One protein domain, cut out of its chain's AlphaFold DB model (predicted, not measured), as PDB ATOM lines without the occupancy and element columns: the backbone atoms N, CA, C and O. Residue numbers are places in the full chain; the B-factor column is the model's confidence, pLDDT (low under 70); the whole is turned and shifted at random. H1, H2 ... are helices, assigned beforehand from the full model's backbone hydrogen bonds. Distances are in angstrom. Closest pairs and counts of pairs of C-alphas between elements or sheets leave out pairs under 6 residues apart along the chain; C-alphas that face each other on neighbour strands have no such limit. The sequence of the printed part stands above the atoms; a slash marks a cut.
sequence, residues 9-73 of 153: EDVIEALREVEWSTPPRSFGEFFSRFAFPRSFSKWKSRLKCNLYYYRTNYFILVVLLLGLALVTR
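Overview. This is residues 9 to 73 of the 153 residues of the protein "PRA1 family protein" of Capsella rubella (UniProt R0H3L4). Two longer helices, H3 and H4, make an open L, with the short helices H1 and H2 set about it on a loosely looping chain; residues 61 to 73, mostly H4, stick out as a free arm. The printed part has 65 residues, all helix in class, in the order H1, H2, H3, H4. It is loose, with a radius of gyration of the C-alphas of 14.1 A and spans of 39 by 29 by 23 A.

Arrangement. H1, residues 9 to 16, only just touches residues 48 to 52 of H3, residues 40 to 53, with 3 pairs of C-alphas within 8 A, the closest Leu 15 and Tyr 52 at 7.4 A; they run the same way at a shallow tilt of 21 degrees. H2, residues 27 to 32, touches no helix. H4, residues 55 to 72, is close to but not clearly touching H3, about perpendicular at 85 degrees; their closest C-alphas, Leu 51 and Tyr 58, are 7.8 A apart. In H1, H2, H3 and H4 every O i to N i+4 pair is within hydrogen-bond range.

Along the chain. H1 begins at C-alpha 9 (36.576, 73.112, 34.856). H3 is 19.7 A long; H4, 25.0 A, ends at C-alpha 72 (18.854, 78.630, 4.066).

Size, cuts and confidence. The farthest C-alphas, Arg 38 and Arg 73, are 38.9 A apart. The printed part has no cut and no long link. pLDDT is under 70 at residues 18 to 22, 33 to 35, 70 to 71 and 73.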
ATOM      1  N   GLU A   9      37.353  74.176  34.224       78.38
ATOM      2  CA  GLU A   9      36.576  73.112  34.856       78.38
ATOM      3  C   GLU A   9      35.413  73.645  35.700       78.38
ATOM      4  O   GLU A   9      34.289  73.184  35.522       78.38
ATOM      5  N   ASP A  10      35.630  74.684  36.511       78.50
ATOM      6  CA  ASP A  10      34.577  75.274  37.348       78.50
ATOM      7  C   ASP A  10      33.452  75.885  36.506       78.50
ATOM      8  O   ASP A  10      32.277  75.814  36.856       78.50
ATOM      9  N   VAL A  11      33.802  76.482  35.360       74.88
ATOM     10  CA  VAL A  11      32.815  77.023  34.415       74.88
ATOM     11  C   VAL A  11      32.018  75.892  33.770       74.88
ATOM     12  O   VAL A  11      30.815  76.035  33.573       74.88
ATOM     13  N   ILE A  12      32.669  74.777  33.434       77.06
ATOM     14  CA  ILE A  12      32.016  73.611  32.829       77.06
ATOM     15  C   ILE A  12      31.057  72.962  33.827       77.06
ATOM     16  O   ILE A  12      29.915  72.685  33.463       77.06
ATOM     17  N   GLU A  13      31.481  72.779  35.076       81.44
ATOM     18  CA  GLU A  13      30.633  72.204  36.120       81.44
ATOM     19  C   GLU A  13      29.455  73.135  36.435       81.44
ATOM     20  O   GLU A  13      28.301  72.711  36.413       81.44
ATOM     21  N   ALA A  14      29.708  74.441  36.550       75.19
ATOM     22  CA  ALA A  14      28.648  75.426  36.731       75.19
ATOM     23  C   ALA A  14      27.673  75.481  35.544       75.19
ATOM     24  O   ALA A  14      26.504  75.787  35.735       75.19
ATOM     25  N   LEU A  15      28.112  75.209  34.311       75.25
ATOM     26  CA  LEU A  15      27.211  75.090  33.157       75.25
ATOM     27  C   LEU A  15      26.415  73.779  33.169       75.25
ATOM     28  O   LEU A  15      25.322  73.734  32.604       75.25
ATOM     29  N   ARG A  16      26.943  72.726  33.796       74.50
ATOM     30  CA  ARG A  16      26.308  71.410  33.898       74.50
ATOM     31  C   ARG A  16      25.187  71.380  34.933       74.50
ATOM     32  O   ARG A  16      24.156  70.764  34.682       74.50
ATOM     33  N   GLU A  17      25.370  72.067  36.056       74.44
ATOM     34  CA  GLU A  17      24.397  72.144  37.159       74.44
ATOM     35  C   GLU A  17      23.236  73.116  36.896       74.44
ATOM     36  O   GLU A  17      22.310  73.251  37.695       74.44
ATOM     37  N   VAL A  18      23.280  73.838  35.780       69.00
ATOM     38  CA  VAL A  18      22.380  74.957  35.530       69.00
ATOM     39  C   VAL A  18      20.959  74.528  35.185       69.00
ATOM     40  O   VAL A  18      20.710  73.749  34.267       69.00
ATOM     41  N   GLU A  19      20.009  75.150  35.881       66.62
ATOM     42  CA  GLU A  19      18.584  75.007  35.622       66.62
ATOM     43  C   GLU A  19      18.139  75.884  34.432       66.62
ATOM     44  O   GLU A  19      18.306  77.112  34.409       66.62
ATOM     45  N   TRP A  20      17.566  75.237  33.415       65.38
ATOM     46  CA  TRP A  20      17.201  75.838  32.122       65.38
ATOM     47  C   TRP A  20      15.853  76.572  32.132       65.38
ATOM     48  O   TRP A  20      15.441  77.123  31.114       65.38
ATOM     49  N   SER A  21      15.171  76.608  33.277       64.44
ATOM     50  CA  SER A  21      13.875  77.269  33.482       64.44
ATOM     51  C   SER A  21      13.975  78.800  33.560       64.44
ATOM     52  O   SER A  21      12.957  79.494  33.589       64.44
ATOM     53  N   THR A  22      15.193  79.353  33.572       69.94
ATOM     54  CA  THR A  22      15.421  80.797  33.688       69.94
ATOM     55  C   THR A  22      15.153  81.530  32.365       69.94
ATOM     56  O   THR A  22      15.722  81.166  31.330       69.94
ATOM     57  N   PRO A  23      14.315  82.588  32.366       74.81
ATOM     58  CA  PRO A  23      13.988  83.324  31.150       74.81
ATOM     59  C   PRO A  23      15.233  84.016  30.562       74.81
ATOM     60  O   PRO A  23      16.112  84.451  31.316       74.81
ATOM     61  N   PRO A  24      15.325  84.143  29.223       77.69
ATOM     62  CA  PRO A  24      16.449  84.803  28.570       77.69
ATOM     63  C   PRO A  24      16.552  86.276  28.982       77.69
ATOM     64  O   PRO A  24      15.555  86.946  29.258       77.69
ATOM     65  N   ARG A  25      17.782  86.793  29.021       82.00
ATOM     66  CA  ARG A  25      18.051  88.194  29.375       82.00
ATOM     67  C   ARG A  25      17.685  89.119  28.218       82.00
ATOM     68  O   ARG A  25      17.691  88.704  27.059       82.00
ATOM     69  N   SER A  26      17.391  90.382  28.526       84.00
ATOM     70  CA  SER A  26      16.925  91.347  27.526       84.00
ATOM     71  C   SER A  26      17.930  91.520  26.374       84.00
ATOM     72  O   SER A  26      19.138  91.643  26.586       84.00
ATOM     73  N   PHE A  27      17.434  91.553  25.134       74.94
ATOM     74  CA  PHE A  27      18.286  91.713  23.950       74.94
ATOM     75  C   PHE A  27      18.976  93.086  23.900       74.94
ATOM     76  O   PHE A  27      20.109  93.185  23.433       74.94
ATOM     77  N   GLY A  28      18.334  94.135  24.427       75.69
ATOM     78  CA  GLY A  28      18.922  95.477  24.504       75.69
ATOM     79  C   GLY A  28      20.170  95.531  25.388       75.69
ATOM     80  O   GLY A  28      21.135  96.217  25.066       75.69
ATOM     81  N   GLU A  29      20.206  94.753  26.469       79.75
ATOM     82  CA  GLU A  29      21.394  94.638  27.318       79.75
ATOM     83  C   GLU A  29      22.501  93.814  26.643       79.75
ATOM     84  O   GLU A  29      23.670  94.195  26.675       79.75
ATOM     85  N   PHE A  30      22.118  92.738  25.951       77.94
ATOM     86  CA  PHE A  30      23.049  91.836  25.273       77.94
ATOM     87  C   PHE A  30      23.862  92.520  24.161       77.94
ATOM     88  O   PHE A  30      25.061  92.274  24.038       77.94
ATOM     89  N   PHE A  31      23.240  93.406  23.375       75.44
ATOM     90  CA  PHE A  31      23.899  94.068  22.240       75.44
ATOM     91  C   PHE A  31      24.459  95.468  22.544       75.44
ATOM     92  O   PHE A  31      25.217  96.001  21.736       75.44
ATOM     93  N   SER A  32      24.135  96.080  23.688       73.44
ATOM     94  CA  SER A  32      24.526  97.475  23.968       73.44
ATOM     95  C   SER A  32      25.944  97.649  24.512       73.44
ATOM     96  O   SER A  32      26.515  98.731  24.391       73.44
ATOM     97  N   ARG A  33      26.539  96.617  25.120       68.88
ATOM     98  CA  ARG A  33      27.822  96.736  25.841       68.88
ATOM     99  C   ARG A  33      28.974  96.012  25.155       68.88
ATOM    100  O   ARG A  33      29.682  95.219  25.778       68.88
ATOM    101  N   PHE A  34      29.196  96.312  23.879       67.12
ATOM    102  CA  PHE A  34      30.363  95.804  23.163       67.12
ATOM    103  C   PHE A  34      31.588  96.688  23.430       67.12
ATOM    104  O   PHE A  34      31.627  97.854  23.046       67.12
ATOM    105  N   ALA A  35      32.596  96.140  24.109       68.69
ATOM    106  CA  ALA A  35      33.848  96.836  24.391       68.69
ATOM    107  C   ALA A  35      35.034  95.918  24.092       68.69
ATOM    108  O   ALA A  35      35.113  94.812  24.628       68.69
ATOM    109  N   PHE A  36      35.973  96.390  23.271       70.31
ATOM    110  CA  PHE A  36      37.204  95.660  22.979       70.31
ATOM    111  C   PHE A  36      38.175  95.744  24.168       70.31
ATOM    112  O   PHE A  36      38.572  96.844  24.565       70.31
ATOM    113  N   PRO A  37      38.570  94.611  24.778       72.88
ATOM    114  CA  PRO A  37      39.505  94.625  25.893       72.88
ATOM    115  C   PRO A  37      40.942  94.861  25.416       72.88
ATOM    116  O   PRO A  37      41.361  94.380  24.369       72.88
ATOM    117  N   ARG A  38      41.719  95.570  26.242       73.12
ATOM    118  CA  ARG A  38      43.111  95.956  25.949       73.12
ATOM    119  C   ARG A  38      44.152  94.844  26.168       73.12
ATOM    120  O   ARG A  38      45.307  95.040  25.817       73.12
ATOM    121  N   SER A  39      43.789  93.707  26.775       82.00
ATOM    122  CA  SER A  39      44.710  92.581  27.012       82.00
ATOM    123  C   SER A  39      44.018  91.219  26.926       82.00
ATOM    124  O   SER A  39      42.835  91.086  27.252       82.00
ATOM    125  N   PHE A  40      44.770  90.188  26.525       77.75
ATOM    126  CA  PHE A  40      44.248  88.829  26.327       77.75
ATOM    127  C   PHE A  40      43.753  88.173  27.628       77.75
ATOM    128  O   PHE A  40      42.745  87.470  27.617       77.75
ATOM    129  N   SER A  41      44.398  88.449  28.770       77.38
ATOM    130  CA  SER A  41      43.923  87.965  30.081       77.38
ATOM    131  C   SER A  41      42.536  88.517  30.408       77.38
ATOM    132  O   SER A  41      41.607  87.760  30.682       77.38
ATOM    133  N   LYS A  42      42.355  89.836  30.242       77.75
ATOM    134  CA  LYS A  42      41.060  90.494  30.451       77.75
ATOM    135  C   LYS A  42      40.012  90.005  29.454       77.75
ATOM    136  O   LYS A  42      38.851  89.877  29.824       77.75
ATOM    137  N   TRP A  43      40.403  89.701  28.215       82.25
ATOM    138  CA  TRP A  43      39.496  89.126  27.221       82.25
ATOM    139  C   TRP A  43      38.965  87.754  27.653       82.25
ATOM    140  O   TRP A  43      37.753  87.557  27.652       82.25
ATOM    141  N   LYS A  44      39.835  86.842  28.110       79.50
ATOM    142  CA  LYS A  44      39.417  85.515  28.598       79.50
ATOM    143  C   LYS A  44      38.462  85.608  29.789       79.50
ATOM    144  O   LYS A  44      37.440  84.929  29.804       79.50
ATOM    145  N   SER A  45      38.763  86.468  30.759       81.56
ATOM    146  CA  SER A  45      37.907  86.697  31.931       81.56
ATOM    147  C   SER A  45      36.536  87.273  31.545       81.56
ATOM    148  O   SER A  45      35.497  86.781  31.989       81.56
ATOM    149  N   ARG A  46      36.505  88.241  30.616       82.12
ATOM    150  CA  ARG A  46      35.253  88.770  30.052       82.12
ATOM    151  C   ARG A  46      34.462  87.710  29.293       82.12
ATOM    152  O   ARG A  46      33.242  87.699  29.407       82.12
ATOM    153  N   LEU A  47      35.135  86.823  28.564       81.38
ATOM    154  CA  LEU A  47      34.489  85.739  27.829       81.38
ATOM    155  C   LEU A  47      33.831  84.739  28.784       81.38
ATOM    156  O   LEU A  47      32.655  84.447  28.602       81.38
ATOM    157  N   LYS A  48      34.532  84.285  29.834       82.25
ATOM    158  CA  LYS A  48      33.958  83.398  30.866       82.25
ATOM    159  C   LYS A  48      32.725  84.024  31.527       82.25
ATOM    160  O   LYS A  48      31.674  83.394  31.599       82.25
ATOM    161  N   CYS A  49      32.842  85.288  31.937       81.88
ATOM    162  CA  CYS A  49      31.753  86.027  32.572       81.88
ATOM    163  C   CYS A  49      30.542  86.187  31.638       81.88
ATOM    164  O   CYS A  49      29.423  85.856  32.021       81.88
ATOM    165  N   ASN A  50      30.757  86.632  30.395       86.06
ATOM    166  CA  ASN A  50      29.678  86.815  29.424       86.06
ATOM    167  C   ASN A  50      29.018  85.487  29.046       86.06
ATOM    168  O   ASN A  50      27.796  85.442  28.929       86.06
ATOM    169  N   LEU A  51      29.800  84.415  28.873       83.00
ATOM    170  CA  LEU A  51      29.287  83.085  28.550       83.00
ATOM    171  C   LEU A  51      28.356  82.576  29.652       83.00
ATOM    172  O   LEU A  51      27.259  82.118  29.351       83.00
ATOM    173  N   TYR A  52      28.761  82.716  30.916       81.12
ATOM    174  CA  TYR A  52      27.924  82.342  32.053       81.12
ATOM    175  C   TYR A  52      26.675  83.234  32.163       81.12
ATOM    176  O   TYR A  52      25.564  82.733  32.334       81.12
ATOM    177  N   TYR A  53      26.844  84.551  32.014       82.25
ATOM    178  CA  TYR A  53      25.777  85.540  32.194       82.25
ATOM    179  C   TYR A  53      24.702  85.494  31.090       82.25
ATOM    180  O   TYR A  53      23.515  85.641  31.379       82.25
ATOM    181  N   TYR A  54      25.093  85.250  29.835       83.31
ATOM    182  CA  TYR A  54      24.204  85.241  28.665       83.31
ATOM    183  C   TYR A  54      24.004  83.851  28.041       83.31
ATOM    184  O   TYR A  54      23.567  83.748  26.893       83.31
ATOM    185  N   ARG A  55      24.292  82.770  28.777       81.75
ATOM    186  CA  ARG A  55      24.209  81.371  28.307       81.75
ATOM    187  C   ARG A  55      22.935  81.048  27.512       81.75
ATOM    188  O   ARG A  55      23.020  80.509  26.413       81.75
ATOM    189  N   THR A  56      21.764  81.441  28.021       81.12
ATOM    190  CA  THR A  56      20.459  81.165  27.401       81.12
ATOM    191  C   THR A  56      20.299  81.936  26.091       81.12
ATOM    192  O   THR A  56      19.800  81.396  25.108       81.12
ATOM    193  N   ASN A  57      20.787  83.178  26.035       85.25
ATOM    194  CA  ASN A  57      20.754  84.004  24.829       85.25
ATOM    195  C   ASN A  57      21.669  83.418  23.739       85.25
ATOM    196  O   ASN A  57      21.271  83.356  22.577       85.25
ATOM    197  N   TYR A  58      22.859  82.929  24.109       83.88
ATOM    198  CA  TYR A  58      23.746  82.218  23.184       83.88
ATOM    199  C   TYR A  58      23.136  80.904  22.690       83.88
ATOM    200  O   TYR A  58      23.220  80.612  21.501       83.88
ATOM    201  N   PHE A  59      22.475  80.141  23.563       81.00
ATOM    202  CA  PHE A  59      21.779  78.916  23.172       81.00
ATOM    203  C   PHE A  59      20.662  79.192  22.156       81.00
ATOM    204  O   PHE A  59      20.605  78.548  21.111       81.00
ATOM    205  N   ILE A  60      19.828  80.206  22.409       83.50
ATOM    206  CA  ILE A  60      18.786  80.639  21.467       83.50
ATOM    207  C   ILE A  60      19.407  81.067  20.133       83.50
ATOM    208  O   ILE A  60      18.913  80.665  19.084       83.50
ATOM    209  N   LEU A  61      20.510  81.824  20.145       83.19
ATOM    210  CA  LEU A  61      21.224  82.196  18.919       83.19
ATOM    211  C   LEU A  61      21.730  80.975  18.151       83.19
ATOM    212  O   LEU A  61      21.578  80.931  16.936       83.19
ATOM    213  N   VAL A  62      22.290  79.973  18.830       81.88
ATOM    214  CA  VAL A  62      22.730  78.725  18.191       81.88
ATOM    215  C   VAL A  62      21.546  77.987  17.568       81.88
ATOM    216  O   VAL A  62      21.634  77.585  16.412       81.88
ATOM    217  N   VAL A  63      20.421  77.855  18.278       81.62
ATOM    218  CA  VAL A  63      19.203  77.224  17.742       81.62
ATOM    219  C   VAL A  63      18.656  78.001  16.545       81.62
ATOM    220  O   VAL A  63      18.296  77.391  15.543       81.62
ATOM    221  N   LEU A  64      18.637  79.334  16.602       83.31
ATOM    222  CA  LEU A  64      18.208  80.178  15.487       83.31
ATOM    223  C   LEU A  64      19.149  80.067  14.292       83.31
ATOM    224  O   LEU A  64      18.673  79.978  13.170       83.31
ATOM    225  N   LEU A  65      20.463  80.034  14.510       81.94
ATOM    226  CA  LEU A  65      21.450  79.850  13.448       81.94
ATOM    227  C   LEU A  65      21.369  78.452  12.837       81.94
ATOM    228  O   LEU A  65      21.484  78.329  11.625       81.94
ATOM    229  N   LEU A  66      21.127  77.411  13.637       75.62
ATOM    230  CA  LEU A  66      20.876  76.055  13.145       75.62
ATOM    231  C   LEU A  66      19.556  75.983  12.370       75.62
ATOM    232  O   LEU A  66      19.522  75.430  11.276       75.62
ATOM    233  N   GLY A  67      18.491  76.598  12.882       77.81
ATOM    234  CA  GLY A  67      17.207  76.725  12.192       77.81
ATOM    235  C   GLY A  67      17.334  77.501  10.883       77.81
ATOM    236  O   GLY A  67      16.828  77.069   9.855       77.81
ATOM    237  N   LEU A  68      18.087  78.600  10.874       76.38
ATOM    238  CA  LEU A  68      18.417  79.354   9.670       76.38
ATOM    239  C   LEU A  68      19.318  78.550   8.738       76.38
ATOM    240  O   LEU A  68      19.110  78.605   7.539       76.38
ATOM    241  N   ALA A  69      20.279  77.768   9.225       72.44
ATOM    242  CA  ALA A  69      21.097  76.889   8.387       72.44
ATOM    243  C   ALA A  69      20.237  75.811   7.702       72.44
ATOM    244  O   ALA A  69      20.425  75.525   6.521       72.44
ATOM    245  N   LEU A  70      19.243  75.282   8.420       69.19
ATOM    246  CA  LEU A  70      18.221  74.379   7.891       69.19
ATOM    247  C   LEU A  70      17.336  75.078   6.840       69.19
ATOM    248  O   LEU A  70      17.111  74.532   5.761       69.19
ATOM    249  N   VAL A  71      16.884  76.306   7.110       67.38
ATOM    250  CA  VAL A  71      16.008  77.087   6.214       67.38
ATOM    251  C   VAL A  71      16.747  77.662   5.000       67.38
ATOM    252  O   VAL A  71      16.161  77.754   3.928       67.38
ATOM    253  N   THR A  72      18.018  78.045   5.137       70.69
ATOM    254  CA  THR A  72      18.854  78.630   4.066       70.69
ATOM    255  C   THR A  72      19.406  77.572   3.121       70.69
ATOM    256  O   THR A  72      19.686  77.875   1.963       70.69
ATOM    257  N   ARG A  73      19.512  76.315   3.571       68.69
ATOM    258  CA  ARG A  73      19.818  75.158   2.720       68.69
ATOM    259  C   ARG A  73      18.660  74.154   2.737       68.69
ATOM    260  O   ARG A  73      18.872  72.994   3.091       68.69
TER     261      ARG A  73